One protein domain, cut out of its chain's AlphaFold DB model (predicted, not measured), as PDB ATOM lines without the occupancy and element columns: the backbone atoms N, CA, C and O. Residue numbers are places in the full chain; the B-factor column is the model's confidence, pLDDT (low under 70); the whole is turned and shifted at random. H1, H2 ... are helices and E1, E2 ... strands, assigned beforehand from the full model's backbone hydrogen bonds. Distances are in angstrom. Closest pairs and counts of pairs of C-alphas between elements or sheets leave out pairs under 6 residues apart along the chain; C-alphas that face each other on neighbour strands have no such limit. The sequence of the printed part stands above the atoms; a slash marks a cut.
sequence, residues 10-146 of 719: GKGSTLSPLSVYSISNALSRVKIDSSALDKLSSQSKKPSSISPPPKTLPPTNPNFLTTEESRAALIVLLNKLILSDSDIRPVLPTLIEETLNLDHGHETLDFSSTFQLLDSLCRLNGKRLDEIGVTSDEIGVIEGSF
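AT A GLANCE: This is residues 10 to 146 of the 719 residues of the protein "Histidine--tRNA ligase" of Asparagus officinalis (UniProt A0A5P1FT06). A helical hairpin, H3 and H4, makes the core; H1 crosses H3, H7 packs on residues 77 to 81 of H3, and H5 crosses H4. H2 lies out at the rim, and from it residues 44 to 66 swing widely round the outside to H3. The printed part has 137 residues, ordered H1, E1, H2, H3, H4, H5, H6, H7, seven helices and one strand, mostly helix. It is compact, with a radius of gyration of the C-alphas of 14.5 A and spans of 39 by 35 by 26 A.

IN THESE COORDINATES: Find C-alpha 17 at (-8.210, 48.879, 28.063), where H1, residues 17 to 24, begins. Strand E1, residues 28 to 32, pairs with no named strand. Next come H2, residues 34 to 43, 14.4 A long, and H3, residues 67 to 83, 24.4 A. Then read H4, residues 91 to 100, 14.4 A; H5, residues 114 to 124, 15.6 A; H6, residues 129 to 132; and H7, residues 136 to 145, ending at C-alpha 145 (-12.869, 54.217, 13.497).

HOW THE PARTS SIT: Start at the hairpin: H3 and H4 touch, closest at C-alphas 78 and 93, 5.6 A, at a shallow tilt of 31 degrees, opposite ways. H1 touches H3 at a steep 63 degrees, C-alphas 24 and 71 being closest at 4.7 A. H7 touches H3 with residues 77 to 81 of H3 alone, C-alphas 80 and 145 closest at 6.3 A. H5 touches H4, C-alphas 124 and 99 closest at 7.2 A, and only just touches H6, with 3 pairs of C-alphas within 8 A. H2 is close to H3 but not clearly touching, C-alphas 36 and 82 closest at 6.7 A. In H1, H2, H3, H4, H5 and H7 every O i to N i+4 pair is within hydrogen-bond range; H6 is too short for one.

THE WHOLE: C-alphas 12 and 55, the farthest apart, are 39.5 A apart. The printed part has no cut; the links H2 to H3 and H4 to H5 are long. Look for pLDDT under 70 at residues 11 to 12, 43 to 63 and 103 to 107.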
ATOM      1  N   GLY A  10     -15.845  37.386  19.335       77.25
ATOM      2  CA  GLY A  10     -16.717  36.358  19.905       77.25
ATOM      3  C   GLY A  10     -17.976  36.959  20.541       77.25
ATOM      4  O   GLY A  10     -17.982  38.112  20.988       77.25
ATOM      5  N   LYS A  11     -19.069  36.186  20.602       64.31
ATOM      6  CA  LYS A  11     -20.315  36.632  21.251       64.31
ATOM      7  C   LYS A  11     -20.051  36.985  22.717       64.31
ATOM      8  O   LYS A  11     -19.542  36.161  23.463       64.31
ATOM      9  N   GLY A  12     -20.407  38.206  23.114       62.41
ATOM     10  CA  GLY A  12     -20.163  38.709  24.470       62.41
ATOM     11  C   GLY A  12     -18.715  39.127  24.751       62.41
ATOM     12  O   GLY A  12     -18.451  39.643  25.832       62.41
ATOM     13  N   SER A  13     -17.788  38.971  23.796       72.56
ATOM     14  CA  SER A  13     -16.427  39.488  23.952       72.56
ATOM     15  C   SER A  13     -16.430  41.016  23.903       72.56
ATOM     16  O   SER A  13     -17.062  41.631  23.042       72.56
ATOM     17  N   THR A  14     -15.721  41.636  24.843       84.81
ATOM     18  CA  THR A  14     -15.499  43.083  24.866       84.81
ATOM     19  C   THR A  14     -14.013  43.356  24.950       84.81
ATOM     20  O   THR A  14     -13.334  42.821  25.826       84.81
ATOM     21  N   LEU A  15     -13.516  44.225  24.078       91.19
ATOM     22  CA  LEU A  15     -12.143  44.690  24.142       91.19
ATOM     23  C   LEU A  15     -12.010  45.668  25.319       91.19
ATOM     24  O   LEU A  15     -12.693  46.696  25.355       91.19
ATOM     25  N   SER A  16     -11.170  45.324  26.296       91.75
ATOM     26  CA  SER A  16     -10.895  46.151  27.478       91.75
ATOM     27  C   SER A  16      -9.614  46.982  27.306       91.75
ATOM     28  O   SER A  16      -8.740  46.583  26.532       91.75
ATOM     29  N   PRO A  17      -9.453  48.097  28.046       93.69
ATOM     30  CA  PRO A  17      -8.210  48.879  28.063       93.69
ATOM     31  C   PRO A  17      -6.975  48.027  28.388       93.69
ATOM     32  O   PRO A  17      -5.966  48.124  27.697       93.69
ATOM     33  N   LEU A  18      -7.093  47.121  29.368       91.44
ATOM     34  CA  LEU A  18      -6.034  46.175  29.730       91.44
ATOM     35  C   LEU A  18      -5.673  45.247  28.563       91.44
ATOM     36  O   LEU A  18      -4.501  45.065  28.271       91.44
ATOM     37  N   SER A  19      -6.668  44.717  27.843       93.38
ATOM     38  CA  SER A  19      -6.411  43.866  26.670       93.38
ATOM     39  C   SER A  19      -5.672  44.634  25.573       93.38
ATOM     40  O   SER A  19      -4.717  44.117  24.999       93.38
ATOM     41  N   VAL A  20      -6.085  45.881  25.298       96.38
ATOM     42  CA  VAL A  20      -5.398  46.761  24.337       96.38
ATOM     43  C   VAL A  20      -3.952  46.985  24.759       96.38
ATOM     44  O   VAL A  20      -3.063  46.858  23.923       96.38
ATOM     45  N   TYR A  21      -3.721  47.253  26.043       95.00
ATOM     46  CA  TYR A  21      -2.395  47.479  26.606       95.00
ATOM     47  C   TYR A  21      -1.489  46.239  26.544       95.00
ATOM     48  O   TYR A  21      -0.315  46.326  26.179       95.00
ATOM     49  N   SER A  22      -2.019  45.055  26.860       92.56
ATOM     50  CA  SER A  22      -1.262  43.803  26.765       92.56
ATOM     51  C   SER A  22      -0.884  43.481  25.318       92.56
ATOM     52  O   SER A  22       0.237  43.052  25.049       92.56
ATOM     53  N   ILE A  23      -1.789  43.728  24.367       94.06
ATOM     54  CA  ILE A  23      -1.533  43.522  22.938       94.06
ATOM     55  C   ILE A  23      -0.545  44.565  22.407       94.06
ATOM     56  O   ILE A  23       0.399  44.198  21.705       94.06
ATOM     57  N   SER A  24      -0.706  45.847  22.750       94.19
ATOM     58  CA  SER A  24       0.197  46.911  22.294       94.19
ATOM     59  C   SER A  24       1.643  46.651  22.706       94.19
ATOM     60  O   SER A  24       2.559  46.941  21.940       94.19
ATOM     61  N   ASN A  25       1.832  45.986  23.846       92.56
ATOM     62  CA  ASN A  25       3.127  45.616  24.404       92.56
ATOM     63  C   ASN A  25       3.593  44.189  24.091       92.56
ATOM     64  O   ASN A  25       4.574  43.731  24.669       92.56
ATOM     65  N   ALA A  26       2.902  43.490  23.185       91.06
ATOM     66  CA  ALA A  26       3.212  42.113  22.788       91.06
ATOM     67  C   ALA A  26       3.258  41.109  23.964       91.06
ATOM     68  O   ALA A  26       3.880  40.053  23.872       91.06
ATOM     69  N   LEU A  27       2.563  41.411  25.064       90.06
ATOM     70  CA  LEU A  27       2.369  40.494  26.192       90.06
ATOM     71  C   LEU A  27       1.330  39.419  25.844       90.06
ATOM     72  O   LEU A  27       1.436  38.270  26.285       90.06
ATOM     73  N   SER A  28       0.359  39.783  25.004       91.25
ATOM     74  CA  SER A  28      -0.696  38.897  24.520       91.25
ATOM     75  C   SER A  28      -0.726  38.807  22.998       91.25
ATOM     76  O   SER A  28      -0.615  39.820  22.304       91.25
ATOM     77  N   ARG A  29      -0.951  37.594  22.488       93.12
ATOM     78  CA  ARG A  29      -1.282  37.349  21.079       93.12
ATOM     79  C   ARG A  29      -2.753  37.646  20.819       93.12
ATOM     80  O   ARG A  29      -3.585  37.590  21.725       93.12
ATOM     81  N   VAL A  30      -3.082  37.921  19.567       94.31
ATOM     82  CA  VAL A  30      -4.444  38.226  19.117       94.31
ATOM     83  C   VAL A  30      -4.985  37.063  18.306       94.31
ATOM     84  O   VAL A  30      -4.244  36.449  17.543       94.31
ATOM     85  N   LYS A  31      -6.274  36.762  18.456       95.19
ATOM     86  CA  LYS A  31      -6.976  35.801  17.608       95.19
ATOM     87  C   LYS A  31      -8.359  36.318  17.235       95.19
ATOM     88  O   LYS A  31      -9.098  36.759  18.114       95.19
ATOM     89  N   ILE A  32      -8.741  36.252  15.964       95.62
ATOM     90  CA  ILE A  32     -10.130  36.528  15.572       95.62
ATOM     91  C   ILE A  32     -10.990  35.306  15.908       95.62
ATOM     92  O   ILE A  32     -10.624  34.161  15.628       95.62
ATOM     93  N   ASP A  33     -12.143  35.536  16.533       94.00
ATOM     94  CA  ASP A  33     -13.090  34.466  16.823       94.00
ATOM     95  C   ASP A  33     -13.611  33.821  15.530       94.00
ATOM     96  O   ASP A  33     -13.970  34.511  14.573       94.00
ATOM     97  N   SER A  34     -13.712  32.489  15.514       91.00
ATOM     98  CA  SER A  34     -14.197  31.749  14.339       91.00
ATOM     99  C   SER A  34     -15.577  32.217  13.861       91.00
ATOM    100  O   SER A  34     -15.785  32.371  12.662       91.00
ATOM    101  N   SER A  35     -16.490  32.557  14.778       89.94
ATOM    102  CA  SER A  35     -17.826  33.041  14.416       89.94
ATOM    103  C   SER A  35     -17.804  34.446  13.805       89.94
ATOM    104  O   SER A  35     -18.627  34.755  12.940       89.94
ATOM    105  N   ALA A  36     -16.846  35.290  14.206       89.00
ATOM    106  CA  ALA A  36     -16.625  36.592  13.585       89.00
ATOM    107  C   ALA A  36     -16.052  36.437  12.172       89.00
ATOM    108  O   ALA A  36     -16.504  37.114  11.247       89.00
ATOM    109  N   LEU A  37     -15.112  35.508  11.984       89.06
ATOM    110  CA  LEU A  37     -14.522  35.224  10.677       89.06
ATOM    111  C   LEU A  37     -15.546  34.632   9.694       89.06
ATOM    112  O   LEU A  37     -15.602  35.049   8.534       89.06
ATOM    113  N   ASP A  38     -16.405  33.727  10.167       87.38
ATOM    114  CA  ASP A  38     -17.517  33.170   9.388       87.38
ATOM    115  C   ASP A  38     -18.505  34.267   8.966       87.38
ATOM    116  O   ASP A  38     -18.937  34.318   7.810       87.38
ATOM    117  N   LYS A  39     -18.823  35.200   9.879       86.62
ATOM    118  CA  LYS A  39     -19.681  36.354   9.582       86.62
ATOM    119  C   LYS A  39     -19.080  37.216   8.467       86.62
ATOM    120  O   LYS A  39     -19.777  37.468   7.485       86.62
ATOM    121  N   LEU A  40     -17.807  37.602   8.577       87.31
ATOM    122  CA  LEU A  40     -17.102  38.399   7.561       87.31
ATOM    123  C   LEU A  40     -17.073  37.686   6.198       87.31
ATOM    124  O   LEU A  40     -17.339  38.283   5.156       87.31
ATOM    125  N   SER A  41     -16.829  36.375   6.208       84.25
ATOM    126  CA  SER A  41     -16.798  35.552   4.994       84.25
ATOM    127  C   SER A  41     -18.172  35.442   4.320       84.25
ATOM    128  O   SER A  41     -18.253  35.381   3.095       84.25
ATOM    129  N   SER A  42     -19.256  35.452   5.104       76.38
ATOM    130  CA  SER A  42     -20.638  35.368   4.607       76.38
ATOM    131  C   SER A  42     -21.207  36.687   4.064       76.38
ATOM    132  O   SER A  42     -22.151  36.657   3.271       76.38
ATOM    133  N   GLN A  43     -20.665  37.835   4.491       67.50
ATOM    134  CA  GLN A  43     -21.128  39.169   4.082       67.50
ATOM    135  C   GLN A  43     -20.524  39.618   2.742       67.50
ATOM    136  O   GLN A  43     -21.227  40.245   1.951       67.50
ATOM    137  N   SER A  44     -19.293  39.176   2.463       59.78
ATOM    138  CA  SER A  44     -18.487  39.491   1.278       59.78
ATOM    139  C   SER A  44     -19.233  39.338  -0.060       59.78
ATOM    140  O   SER A  44     -19.434  38.228  -0.571       59.78
ATOM    141  N   LYS A  45     -19.581  40.462  -0.700       54.78
ATOM    142  CA  LYS A  45     -19.909  40.501  -2.139       54.78
ATOM    143  C   LYS A  45     -18.632  40.585  -2.989       54.78
ATOM    144  O   LYS A  45     -17.664  41.248  -2.628       54.78
ATOM    145  N   LYS A  46     -18.630  39.931  -4.165       51.09
ATOM    146  CA  LYS A  46     -17.540  40.030  -5.164       51.09
ATOM    147  C   LYS A  46     -17.218  41.502  -5.491       51.09
ATOM    148  O   LYS A  46     -18.144  42.311  -5.546       51.09
ATOM    149  N   PRO A  47     -15.941  41.836  -5.762       45.94
ATOM    150  CA  PRO A  47     -15.465  43.213  -5.811       45.94
ATOM    151  C   PRO A  47     -16.171  44.013  -6.909       45.94
ATOM    152  O   PRO A  47     -15.947  43.793  -8.098       45.94
ATOM    153  N   SER A  48     -16.997  44.981  -6.518       41.12
ATOM    154  CA  SER A  48     -17.399  46.075  -7.398       41.12
ATOM    155  C   SER A  48     -16.379  47.202  -7.237       41.12
ATOM    156  O   SER A  48     -16.388  47.900  -6.228       41.12
ATOM    157  N   SER A  49     -15.490  47.323  -8.227       44.03
ATOM    158  CA  SER A  49     -14.448  48.351  -8.403       44.03
ATOM    159  C   SER A  49     -13.422  48.505  -7.268       44.03
ATOM    160  O   SER A  49     -13.681  49.152  -6.255       44.03
ATOM    161  N   ILE A  50     -12.201  48.008  -7.505       49.41
ATOM    162  CA  ILE A  50     -10.990  48.515  -6.842       49.41
ATOM    163  C   ILE A  50     -10.881  49.984  -7.251       49.41
ATOM    164  O   ILE A  50     -10.614  50.298  -8.411       49.41
ATOM    165  N   SER A  51     -11.187  50.888  -6.328       46.72
ATOM    166  CA  SER A  51     -11.032  52.317  -6.578       46.72
ATOM    167  C   SER A  51      -9.553  52.657  -6.388       46.72
ATOM    168  O   SER A  51      -8.988  52.237  -5.376       46.72
ATOM    169  N   PRO A  52      -8.897  53.404  -7.297       45.69
ATOM    170  CA  PRO A  52      -7.612  53.996  -6.957       45.69
ATOM    171  C   PRO A  52      -7.797  54.868  -5.703       45.69
ATOM    172  O   PRO A  52      -8.867  55.469  -5.541       45.69
ATOM    173  N   PRO A  53      -6.800  54.931  -4.803       46.94
ATOM    174  CA  PRO A  53      -6.903  55.730  -3.591       46.94
ATOM    175  C   PRO A  53      -7.278  57.175  -3.968       46.94
ATOM    176  O   PRO A  53      -6.693  57.733  -4.903       46.94
ATOM    177  N   PRO A  54      -8.289  57.779  -3.317       44.16
ATOM    178  CA  PRO A  54      -8.724  59.130  -3.647       44.16
ATOM    179  C   PRO A  54      -7.560  60.120  -3.492       44.16
ATOM    180  O   PRO A  54      -6.732  59.974  -2.594       44.16
ATOM    181  N   LYS A  55      -7.502  61.152  -4.349       43.47
ATOM    182  CA  LYS A  55      -6.578  62.285  -4.158       43.47
ATOM    183  C   LYS A  55      -6.858  62.905  -2.782       43.47
ATOM    184  O   LYS A  55      -7.956  63.397  -2.535       43.47
ATOM    185  N   THR A  56      -5.876  62.805  -1.896       42.31
ATOM    186  CA  THR A  56      -5.983  63.024  -0.450       42.31
ATOM    187  C   THR A  56      -6.151  64.497  -0.070       42.31
ATOM    188  O   THR A  56      -5.528  65.380  -0.662       42.31
ATOM    189  N   LEU A  57      -6.941  64.753   0.981       42.50
ATOM    190  CA  LEU A  57      -6.798  65.945   1.830       42.50
ATOM    191  C   LEU A  57      -5.378  65.985   2.438       42.50
ATOM    192  O   LEU A  57      -4.737  64.935   2.527       42.50
ATOM    193  N   PRO A  58      -4.866  67.162   2.855       35.78
ATOM    194  CA  PRO A  58      -3.564  67.249   3.510       35.78
ATOM    195  C   PRO A  58      -3.495  66.294   4.713       35.78
ATOM    196  O   PRO A  58      -4.517  66.091   5.376       35.78
ATOM    197  N   PRO A  59      -2.316  65.709   4.991       41.81
ATOM    198  CA  PRO A  59      -2.145  64.728   6.055       41.81
ATOM    199  C   PRO A  59      -2.666  65.275   7.385       41.81
ATOM    200  O   PRO A  59      -2.227  66.326   7.858       41.81
ATOM    201  N   THR A  60      -3.578  64.541   8.018       43.03
ATOM    202  CA  THR A  60      -3.781  64.637   9.465       43.03
ATOM    203  C   THR A  60      -2.628  63.869  10.099       43.03
ATOM    204  O   THR A  60      -2.670  62.657  10.244       43.03
ATOM    205  N   ASN A  61      -1.531  64.585  10.302       51.34
ATOM    206  CA  ASN A  61      -0.213  64.127  10.737       51.34
ATOM    207  C   ASN A  61      -0.243  63.338  12.084       51.34
ATOM    208  O   ASN A  61      -1.241  63.442  12.801       51.34
ATOM    209  N   PRO A  62       0.914  62.843  12.599       54.53
ATOM    210  CA  PRO A  62       2.053  62.166  11.890       54.53
ATOM    211  C   PRO A  62       2.423  60.662  12.153       54.53
ATOM    212  O   PRO A  62       1.921  59.981  13.040       54.53
ATOM    213  N   ASN A  63       3.505  60.249  11.469       62.38
ATOM    214  CA  ASN A  63       4.585  59.291  11.820       62.38
ATOM    215  C   ASN A  63       5.258  59.460  13.216       62.38
ATOM    216  O   ASN A  63       6.453  59.224  13.369       62.38
ATOM    217  N   PHE A  64       4.540  59.934  14.231       76.50
ATOM    218  CA  PHE A  64       5.076  60.154  15.588       76.50
ATOM    219  C   PHE A  64       4.580  59.122  16.596       76.50
ATOM    220  O   PHE A  64       5.115  59.071  17.698       76.50
ATOM    221  N   LEU A  65       3.551  58.344  16.239       87.00
ATOM    222  CA  LEU A  65       3.037  57.305  17.118       87.00
ATOM    223  C   LEU A  65       4.161  56.336  17.453       87.00
ATOM    224  O   LEU A  65       4.836  55.803  16.568       87.00
ATOM    225  N   THR A  66       4.334  56.099  18.743       90.81
ATOM    226  CA  THR A  66       5.226  55.055  19.228       90.81
ATOM    227  C   THR A  66       4.758  53.693  18.718       90.81
ATOM    228  O   THR A  66       3.592  53.493  18.369       90.81
ATOM    229  N   THR A  67       5.651  52.702  18.707       89.69
ATOM    230  CA  THR A  67       5.274  51.324  18.361       89.69
ATOM    231  C   THR A  67       4.119  50.815  19.231       89.69
ATOM    232  O   THR A  67       3.236  50.121  18.730       89.69
ATOM    233  N   GLU A  68       4.091  51.201  20.509       91.69
ATOM    234  CA  GLU A  68       3.008  50.884  21.440       91.69
ATOM    235  C   GLU A  68       1.674  51.507  20.986       91.69
ATOM    236  O   GLU A  68       0.678  50.799  20.836       91.69
ATOM    237  N   GLU A  69       1.649  52.805  20.685       94.25
ATOM    238  CA  GLU A  69       0.439  53.500  20.228       94.25
ATOM    239  C   GLU A  69      -0.054  52.987  18.874       94.25
ATOM    240  O   GLU A  69      -1.257  52.788  18.692       94.25
ATOM    241  N   SER A  70       0.855  52.708  17.938       92.56
ATOM    242  CA  SER A  70       0.512  52.142  16.632       92.56
ATOM    243  C   SER A  70      -0.103  50.749  16.760       92.56
ATOM    244  O   SER A  70      -1.101  50.454  16.100       92.56
ATOM    245  N   ARG A  71       0.428  49.895  17.647       93.94
ATOM    246  CA  ARG A  71      -0.166  48.579  17.931       93.94
ATOM    247  C   ARG A  71      -1.511  48.704  18.654       93.94
ATOM    248  O   ARG A  71      -2.439  47.971  18.313       93.94
ATOM    249  N   ALA A  72      -1.651  49.650  19.586       95.94
ATOM    250  CA  ALA A  72      -2.918  49.946  20.261       95.94
ATOM    251  C   ALA A  72      -3.994  50.422  19.269       95.94
ATOM    252  O   ALA A  72      -5.131  49.951  19.298       95.94
ATOM    253  N   ALA A  73      -3.635  51.309  18.342       95.25
ATOM    254  CA  ALA A  73      -4.518  51.750  17.270       95.25
ATOM    255  C   ALA A  73      -4.942  50.574  16.379       95.25
ATOM    256  O   ALA A  73      -6.116  50.420  16.044       95.25
ATOM    257  N   LEU A  74      -3.998  49.698  16.041       95.12
ATOM    258  CA  LEU A  74      -4.231  48.571  15.152       95.12
ATOM    259  C   LEU A  74      -5.213  47.533  15.737       95.12
ATOM    260  O   LEU A  74      -6.127  47.101  15.032       95.12
ATOM    261  N   ILE A  75      -5.104  47.183  17.026       96.81
ATOM    262  CA  ILE A  75      -6.083  46.291  17.679       96.81
ATOM    263  C   ILE A  75      -7.472  46.929  17.782       96.81
ATOM    264  O   ILE A  75      -8.487  46.250  17.603       96.81
ATOM    265  N   VAL A  76      -7.547  48.244  18.009       96.75
ATOM    266  CA  VAL A  76      -8.831  48.953  17.979       96.75
ATOM    267  C   VAL A  76      -9.442  48.887  16.585       96.75
ATOM    268  O   VAL A  76     -10.628  48.579  16.461       96.75
ATOM    269  N   LEU A  77      -8.649  49.130  15.538       95.88
ATOM    270  CA  LEU A  77      -9.112  49.054  14.155       95.88
ATOM    271  C   LEU A  77      -9.631  47.654  13.808       95.88
ATOM    272  O   LEU A  77     -10.712  47.545  13.230       95.88
ATOM    273  N   LEU A  78      -8.922  46.597  14.218       96.81
ATOM    274  CA  LEU A  78      -9.384  45.216  14.059       96.81
ATOM    275  C   LEU A  78     -10.768  45.016  14.684       96.81
ATOM    276  O   LEU A  78     -11.692  44.544  14.020       96.81
ATOM    277  N   ASN A  79     -10.933  45.438  15.939       96.12
ATOM    278  CA  ASN A  79     -12.214  45.338  16.631       96.12
ATOM    279  C   ASN A  79     -13.310  46.144  15.912       96.12
ATOM    280  O   ASN A  79     -14.440  45.678  15.785       96.12
ATOM    281  N   LYS A  80     -12.991  47.332  15.375       94.12
ATOM    282  CA  LYS A  80     -13.949  48.156  14.615       94.12
ATOM    283  C   LYS A  80     -14.381  47.530  13.297       94.12
ATOM    284  O   LYS A  80     -15.556  47.638  12.954       94.12
ATOM    285  N   LEU A  81     -13.462  46.890  12.581       93.69
ATOM    286  CA  LEU A  81     -13.767  46.177  11.342       93.69
ATOM    287  C   LEU A  81     -14.711  45.000  11.606       93.69
ATOM    288  O   LEU A  81     -15.687  44.831  10.884       93.69
ATOM    289  N   ILE A  82     -14.476  44.248  12.684       92.94
ATOM    290  CA  ILE A  82     -15.319  43.109  13.075       92.94
ATOM    291  C   ILE A  82     -16.712  43.556  13.546       92.94
ATOM    292  O   ILE A  82     -17.725  42.931  13.212       92.94
ATOM    293  N   LEU A  83     -16.778  44.636  14.328       90.12
ATOM    294  CA  LEU A  83     -18.029  45.164  14.877       90.12
ATOM    295  C   LEU A  83     -18.854  45.969  13.867       90.12
ATOM    296  O   LEU A  83     -19.980  46.337  14.191       90.12
ATOM    297  N   SER A  84     -18.323  46.288  12.684       86.88
ATOM    298  CA  SER A  84     -19.036  47.118  11.711       86.88
ATOM    299  C   SER A  84     -20.310  46.443  11.182       86.88
ATOM    300  O   SER A  84     -20.392  45.223  11.038       86.88
ATOM    301  N   ASP A  85     -21.294  47.277  10.838       82.69
ATOM    302  CA  ASP A  85     -22.497  46.880  10.093       82.69
ATOM    303  C   ASP A  85     -22.290  46.931   8.559       82.69
ATOM    304  O   ASP A  85     -23.242  46.749   7.798       82.69
ATOM    305  N   SER A  86     -21.071  47.239   8.102       83.94
ATOM    306  CA  SER A  86     -20.710  47.407   6.681       83.94
ATOM    307  C   SER A  86     -20.199  46.094   6.071       83.94
ATOM    308  O   SER A  86     -19.907  45.151   6.804       83.94
ATOM    309  N   ASP A  87     -20.086  46.013   4.740       85.69
ATOM    310  CA  ASP A  87     -19.587  44.806   4.066       85.69
ATOM    311  C   ASP A  87     -18.048  44.764   4.124       85.69
ATOM    312  O   ASP A  87     -17.359  45.398   3.323       85.69
ATOM    313  N   ILE A  88     -17.507  44.071   5.131       89.94
ATOM    314  CA  ILE A  88     -16.064  43.962   5.383       89.94
ATOM    315  C   ILE A  88     -15.576  42.566   5.005       89.94
ATOM    316  O   ILE A  88     -16.081  41.557   5.499       89.94
ATOM    317  N   ARG A  89     -14.543  42.497   4.157       90.81
ATOM    318  CA  ARG A  89     -13.919  41.224   3.779       90.81
ATOM    319  C   ARG A  89     -13.016  40.728   4.911       90.81
ATOM    320  O   ARG A  89     -12.402  41.544   5.594       90.81
ATOM    321  N   PRO A  90     -12.824  39.405   5.063       91.50
ATOM    322  CA  PRO A  90     -11.929  38.858   6.085       91.50
ATOM    323  C   PRO A  90     -10.449  39.205   5.857       91.50
ATOM    324  O   PRO A  90      -9.667  39.182   6.798       91.50
ATOM    325  N   VAL A  91     -10.061  39.578   4.631       90.81
ATOM    326  CA  VAL A  91      -8.659  39.795   4.238       90.81
ATOM    327  C   VAL A  91      -7.958  40.850   5.098       90.81
ATOM    328  O   VAL A  91      -6.861  40.598   5.590       90.81
ATOM    329  N   LEU A  92      -8.579  42.018   5.298       91.94
ATOM    330  CA  LEU A  92      -7.973  43.101   6.076       91.94
ATOM    331  C   LEU A  92      -7.924  42.781   7.586       91.94
ATOM    332  O   LEU A  92      -6.845  42.909   8.160       91.94
ATOM    333  N   PRO A  93      -9.008  42.314   8.244       95.06
ATOM    334  CA  PRO A  93      -8.951  41.809   9.616       95.06
ATOM    335  C   PRO A  93      -7.869  40.746   9.843       95.06
ATOM    336  O   PRO A  93      -7.087  40.879  10.781       95.06
ATOM    337  N   THR A  94      -7.767  39.737   8.973       94.69
ATOM    338  CA  THR A  94      -6.744  38.687   9.092       94.69
ATOM    339  C   THR A  94      -5.334  39.251   8.937       94.69
ATOM    340  O   THR A  94      -4.458  38.904   9.721       94.69
ATOM    341  N   LEU A  95      -5.110  40.181   8.003       93.31
ATOM    342  CA  LEU A  95      -3.814  40.852   7.862       93.31
ATOM    343  C   LEU A  95      -3.427  41.633   9.129       93.31
ATOM    344  O   LEU A  95      -2.266  41.654   9.535       93.31
ATOM    345  N   ILE A  96      -4.404  42.273   9.774       95.31
ATOM    346  CA  ILE A  96      -4.181  42.980  11.034       95.31
ATOM    347  C   ILE A  96      -3.836  41.998  12.166       95.31
ATOM    348  O   ILE A  96      -2.905  42.260  12.928       95.31
ATOM    349  N   GLU A  97      -4.544  40.871  12.270       95.44
ATOM    350  CA  GLU A  97      -4.223  39.799  13.223       95.44
ATOM    351  C   GLU A  97      -2.800  39.258  13.009       95.44
ATOM    352  O   GLU A  97      -2.043  39.156  13.975       95.44
ATOM    353  N   GLU A  98      -2.415  38.967  11.759       92.94
ATOM    354  CA  GLU A  98      -1.057  38.544  11.376       92.94
ATOM    355  C   GLU A  98      -0.017  39.563  11.866       92.94
ATOM    356  O   GLU A  98       0.922  39.202  12.576       92.94
ATOM    357  N   THR A  99      -0.247  40.847  11.580       92.25
ATOM    358  CA  THR A  99       0.643  41.948  11.980       92.25
ATOM    359  C   THR A  99       0.797  42.046  13.492       92.25
ATOM    360  O   THR A  99       1.913  42.155  13.987       92.25
ATOM    361  N   LEU A 100      -0.296  42.005  14.261       93.25
ATOM    362  CA  LEU A 100      -0.234  42.130  15.726       93.25
ATOM    363  C   LEU A 100       0.551  40.987  16.388       93.25
ATOM    364  O   LEU A 100       1.064  41.165  17.496       93.25
ATOM    365  N   ASN A 101       0.666  39.858  15.691       93.06
ATOM    366  CA  ASN A 101       1.270  38.609  16.137       93.06
ATOM    367  C   ASN A 101       2.706  38.365  15.629       93.06
ATOM    368  O   ASN A 101       3.244  37.281  15.881       93.06
ATOM    369  N   LEU A 102       3.319  39.318  14.915       87.44
ATOM    370  CA  LEU A 102       4.725  39.228  14.508       87.44
ATOM    371  C   LEU A 102       5.649  39.343  15.730       87.44
ATOM    372  O   LEU A 102       5.481  40.230  16.564       87.44
ATOM    373  N   ASP A 103       6.645  38.455  15.818       67.31
ATOM    374  CA  ASP A 103       7.504  38.347  17.006       67.31
ATOM    375  C   ASP A 103       8.622  39.418  17.049       67.31
ATOM    376  O   ASP A 103       9.142  39.703  18.128       67.31
ATOM    377  N   HIS A 104       8.969  40.073  15.923       53.41
ATOM    378  CA  HIS A 104      10.052  41.071  15.847       53.41
ATOM    379  C   HIS A 104       9.810  42.196  14.817       53.41
ATOM    380  O   HIS A 104       9.378  41.937  13.699       53.41
ATOM    381  N   GLY A 105      10.204  43.431  15.170       53.41
ATOM    382  CA  GLY A 105      10.537  44.491  14.204       53.41
ATOM    383  C   GLY A 105       9.372  45.277  13.599       53.41
ATOM    384  O   GLY A 105       9.318  45.446  12.386       53.41
ATOM    385  N   HIS A 106       8.463  45.807  14.417       54.06
ATOM    386  CA  HIS A 106       7.487  46.772  13.910       54.06
ATOM    387  C   HIS A 106       8.168  48.107  13.601       54.06
ATOM    388  O   HIS A 106       8.378  48.922  14.502       54.06
ATOM    389  N   GLU A 107       8.454  48.363  12.323       63.31
ATOM    390  CA  GLU A 107       8.390  49.742  11.839       63.31
ATOM    391  C   GLU A 107       7.016  50.304  12.241       63.31
ATOM    392  O   GLU A 107       5.991  49.616  12.165       63.31
ATOM    393  N   THR A 108       6.992  51.529  12.761       73.25
ATOM    394  CA  THR A 108       5.753  52.204  13.152       73.25
ATOM    395  C   THR A 108       4.833  52.313  11.939       73.25
ATOM    396  O   THR A 108       5.232  52.871  10.919       73.25
ATOM    397  N   LEU A 109       3.607  51.792  12.049       83.81
ATOM    398  CA  LEU A 109       2.578  51.977  11.023       83.81
ATOM    399  C   LEU A 109       2.301  53.469  10.806       83.81
ATOM    400  O   LEU A 109       2.203  54.230  11.771       83.81
ATOM    401  N   ASP A 110       2.139  53.869   9.547       83.00
ATOM    402  CA  ASP A 110       1.935  55.269   9.179       83.00
ATOM    403  C   ASP A 110       0.438  55.611   9.178       83.00
ATOM    404  O   ASP A 110      -0.281  55.393   8.206       83.00
ATOM    405  N   PHE A 111      -0.050  56.179  10.281       83.19
ATOM    406  CA  PHE A 111      -1.443  56.615  10.421       83.19
ATOM    407  C   PHE A 111      -1.731  58.009   9.818       83.19
ATOM    408  O   PHE A 111      -2.817  58.547  10.036       83.19
ATOM    409  N   SER A 112      -0.812  58.612   9.045       77.31
ATOM    410  CA  SER A 112      -0.995  59.961   8.466       77.31
ATOM    411  C   SER A 112      -2.139  60.057   7.451       77.31
ATOM    412  O   SER A 112      -2.692  61.136   7.217       77.31
ATOM    413  N   SER A 113      -2.497  58.930   6.832       80.00
ATOM    414  CA  SER A 113      -3.669  58.784   5.973       80.00
ATOM    415  C   SER A 113      -4.078  57.317   5.859       80.00
ATOM    416  O   SER A 113      -3.268  56.419   6.083       80.00
ATOM    417  N   THR A 114      -5.314  57.064   5.422       84.81
ATOM    418  CA  THR A 114      -5.805  55.706   5.134       84.81
ATOM    419  C   THR A 114      -4.884  54.952   4.174       84.81
ATOM    420  O   THR A 114      -4.612  53.776   4.384       84.81
ATOM    421  N   PHE A 115      -4.368  55.627   3.141       84.88
ATOM    422  CA  PHE A 115      -3.462  55.010   2.172       84.88
ATOM    423  C   PHE A 115      -2.133  54.599   2.811       84.88
ATOM    424  O   PHE A 115      -1.723  53.456   2.648       84.88
ATOM    425  N   GLN A 116      -1.490  55.500   3.558       86.19
ATOM    426  CA  GLN A 116      -0.203  55.213   4.202       86.19
ATOM    427  C   GLN A 116      -0.322  54.101   5.256       86.19
ATOM    428  O   GLN A 116       0.550  53.236   5.348       86.19
ATOM    429  N   LEU A 117      -1.447  54.048   5.977       88.94
ATOM    430  CA  LEU A 117      -1.719  52.981   6.941       88.94
ATOM    431  C   LEU A 117      -1.799  51.627   6.238       88.94
ATOM    432  O   LEU A 117      -1.198  50.653   6.677       88.94
ATOM    433  N   LEU A 118      -2.544  51.567   5.137       89.75
ATOM    434  CA  LEU A 118      -2.717  50.342   4.369       89.75
ATOM    435  C   LEU A 118      -1.418  49.913   3.675       89.75
ATOM    436  O   LEU A 118      -1.100  48.727   3.691       89.75
ATOM    437  N   ASP A 119      -0.664  50.851   3.098       86.50
ATOM    438  CA  ASP A 119       0.620  50.568   2.449       86.50
ATOM    439  C   ASP A 119       1.647  50.024   3.452       86.50
ATOM    440  O   ASP A 119       2.210  48.947   3.242       86.50
ATOM    441  N   SER A 120       1.810  50.699   4.596       87.25
ATOM    442  CA  SER A 120       2.705  50.247   5.668       87.25
ATOM    443  C   SER A 120       2.281  48.891   6.250       87.25
ATOM    444  O   SER A 120       3.130  48.019   6.444       87.25
ATOM    445  N   LEU A 121       0.975  48.652   6.436       89.81
ATOM    446  CA  LEU A 121       0.434  47.360   6.871       89.81
ATOM    447  C   LEU A 121       0.744  46.234   5.871       89.81
ATOM    448  O   LEU A 121       1.152  45.145   6.274       89.81
ATOM    449  N   CYS A 122       0.578  46.483   4.570       88.12
ATOM    450  CA  CYS A 122       0.889  45.501   3.529       88.12
ATOM    451  C   CYS A 122       2.389  45.189   3.495       88.12
ATOM    452  O   CYS A 122       2.772  44.016   3.530       88.12
ATOM    453  N   ARG A 123       3.230  46.233   3.499       86.19
ATOM    454  CA  ARG A 123       4.693  46.112   3.487       86.19
ATOM    455  C   ARG A 123       5.217  45.274   4.651       86.19
ATOM    456  O   ARG A 123       6.043  44.394   4.421       86.19
ATOM    457  N   LEU A 124       4.712  45.500   5.867       86.00
ATOM    458  CA  LEU A 124       5.109  44.736   7.059       86.00
ATOM    459  C   LEU A 124       4.796  43.237   6.956       86.00
ATOM    460  O   LEU A 124       5.456  42.428   7.601       86.00
ATOM    461  N   ASN A 125       3.827  42.859   6.124       86.94
ATOM    462  CA  ASN A 125       3.452  41.467   5.874       86.94
ATOM    463  C   ASN A 125       4.008  40.928   4.545       86.94
ATOM    464  O   ASN A 125       3.571  39.876   4.083       86.94
ATOM    465  N   GLY A 126       4.935  41.648   3.901       86.06
ATOM    466  CA  GLY A 126       5.531  41.249   2.623       86.06
ATOM    467  C   GLY A 126       4.549  41.228   1.445       86.06
ATOM    468  O   GLY A 126       4.783  40.511   0.475       86.06
ATOM    469  N   LYS A 127       3.447  41.985   1.526       86.81
ATOM    470  CA  LYS A 127       2.397  42.086   0.499       86.81
ATOM    471  C   LYS A 127       2.397  43.491  -0.110       86.81
ATOM    472  O   LYS A 127       2.887  44.437   0.508       86.81
ATOM    473  N   ARG A 128       1.806  43.662  -1.295       82.25
ATOM    474  CA  ARG A 128       1.570  44.997  -1.869       82.25
ATOM    475  C   ARG A 128       0.093  45.386  -1.836       82.25
ATOM    476  O   ARG A 128      -0.789  44.542  -1.990       82.25
ATOM    477  N   LEU A 129      -0.193  46.677  -1.663       82.56
ATOM    478  CA  LEU A 129      -1.568  47.175  -1.548       82.56
ATOM    479  C   LEU A 129      -2.406  46.938  -2.819       82.56
ATOM    480  O   LEU A 129      -3.608  46.689  -2.723       82.56
ATOM    481  N   ASP A 130      -1.783  46.966  -4.001       78.12
ATOM    482  CA  ASP A 130      -2.418  46.655  -5.289       78.12
ATOM    483  C   ASP A 130      -2.868  45.189  -5.398       78.12
ATOM    484  O   ASP A 130      -3.842  44.900  -6.091       78.12
ATOM    485  N   GLU A 131      -2.202  44.275  -4.688       79.88
ATOM    486  CA  GLU A 131      -2.526  42.843  -4.680       79.88
ATOM    487  C   GLU A 131      -3.707  42.526  -3.756       79.88
ATOM    488  O   GLU A 131      -4.535  41.670  -4.070       79.88
ATOM    489  N   ILE A 132      -3.805  43.225  -2.622       82.25
ATOM    490  CA  ILE A 132      -4.881  43.028  -1.639       82.25
ATOM    491  C   ILE A 132      -6.159  43.767  -2.070       82.25
ATOM    492  O   ILE A 132      -7.272  43.224  -1.989       82.25
ATOM    493  N   GLY A 133      -5.993  45.013  -2.528       79.56
ATOM    494  CA  GLY A 133      -7.071  45.959  -2.805       79.56
ATOM    495  C   GLY A 133      -7.889  46.316  -1.558       79.56
ATOM    496  O   GLY A 133      -7.903  45.585  -0.569       79.56
ATOM    497  N   VAL A 134      -8.623  47.430  -1.590       83.44
ATOM    498  CA  VAL A 134      -9.500  47.855  -0.482       83.44
ATOM    499  C   VAL A 134     -10.837  48.354  -1.025       83.44
ATOM    500  O   VAL A 134     -10.899  48.975  -2.087       83.44
ATOM    501  N   THR A 135     -11.920  48.038  -0.321       85.44
ATOM    502  CA  THR A 135     -13.294  48.445  -0.650       85.44
ATOM    503  C   THR A 135     -13.636  49.819  -0.065       85.44
ATOM    504  O   THR A 135     -13.008  50.288   0.885       85.44
ATOM    505  N   SER A 136     -14.674  50.473  -0.597       82.62
ATOM    506  CA  SER A 136     -15.173  51.742  -0.045       82.62
ATOM    507  C   SER A 136     -15.681  51.609   1.393       82.62
ATOM    508  O   SER A 136     -15.534  52.543   2.177       82.62
ATOM    509  N   ASP A 137     -16.262  50.458   1.740       85.50
ATOM    510  CA  ASP A 137     -16.780  50.181   3.082       85.50
ATOM    511  C   ASP A 137     -15.628  50.011   4.083       85.50
ATOM    512  O   ASP A 137     -15.661  50.617   5.154       85.50
ATOM    513  N   GLU A 138     -14.566  49.286   3.708       88.62
ATOM    514  CA  GLU A 138     -13.331  49.181   4.501       88.62
ATOM    515  C   GLU A 138     -12.687  50.560   4.721       88.62
ATOM    516  O   GLU A 138     -12.392  50.910   5.863       88.62
ATOM    517  N   ILE A 139     -12.545  51.382   3.671       86.69
ATOM    518  CA  ILE A 139     -12.040  52.766   3.791       86.69
ATOM    519  C   ILE A 139     -12.922  53.581   4.744       86.69
ATOM    520  O   ILE A 139     -12.414  54.243   5.649       86.69
ATOM    521  N   GLY A 140     -14.245  53.501   4.583       84.56
ATOM    522  CA  GLY A 140     -15.200  54.221   5.421       84.56
ATOM    523  C   GLY A 140     -15.134  53.818   6.897       84.56
ATOM    524  O   GLY A 140     -15.302  54.674   7.769       84.56
ATOM    525  N   VAL A 141     -14.866  52.543   7.198       89.12
ATOM    526  CA  VAL A 141     -14.651  52.073   8.574       89.12
ATOM    527  C   VAL A 141     -13.300  52.530   9.112       89.12
ATOM    528  O   VAL A 141     -13.261  53.001  10.247       89.12
ATOM    529  N   ILE A 142     -12.220  52.460   8.326       89.25
ATOM    530  CA  ILE A 142     -10.893  52.943   8.741       89.25
ATOM    531  C   ILE A 142     -10.973  54.425   9.128       89.25
ATOM    532  O   ILE A 142     -10.637  54.779  10.259       89.25
ATOM    533  N   GLU A 143     -11.520  55.272   8.253       84.88
ATOM    534  CA  GLU A 143     -11.677  56.711   8.503       84.88
ATOM    535  C   GLU A 143     -12.648  57.015   9.657       84.88
ATOM    536  O   GLU A 143     -12.460  57.974  10.405       84.88
ATOM    537  N   GLY A 144     -13.698  56.204   9.823       85.19
ATOM    538  CA  GLY A 144     -14.707  56.367  10.874       85.19
ATOM    539  C   GLY A 144     -14.342  55.750  12.229       85.19
ATOM    540  O   GLY A 144     -15.075  55.957  13.203       85.19
ATOM    541  N   SER A 145     -13.255  54.977  12.303       87.50
ATOM    542  CA  SER A 145     -12.869  54.217  13.497       87.50
ATOM    543  C   SER A 145     -12.262  55.081  14.598       87.50
ATOM    544  O   SER A 145     -12.422  54.751  15.773       87.50
ATOM    545  N   PHE A 146     -11.569  56.166  14.228       88.44
ATOM    546  CA  PHE A 146     -10.713  56.946  15.133       88.44
ATOM    547  C   PHE A 146      -9.774  56.045  15.953       88.44
ATOM    548  O   PHE A 146      -9.608  56.219  17.166       88.44
TER     549      PHE A 146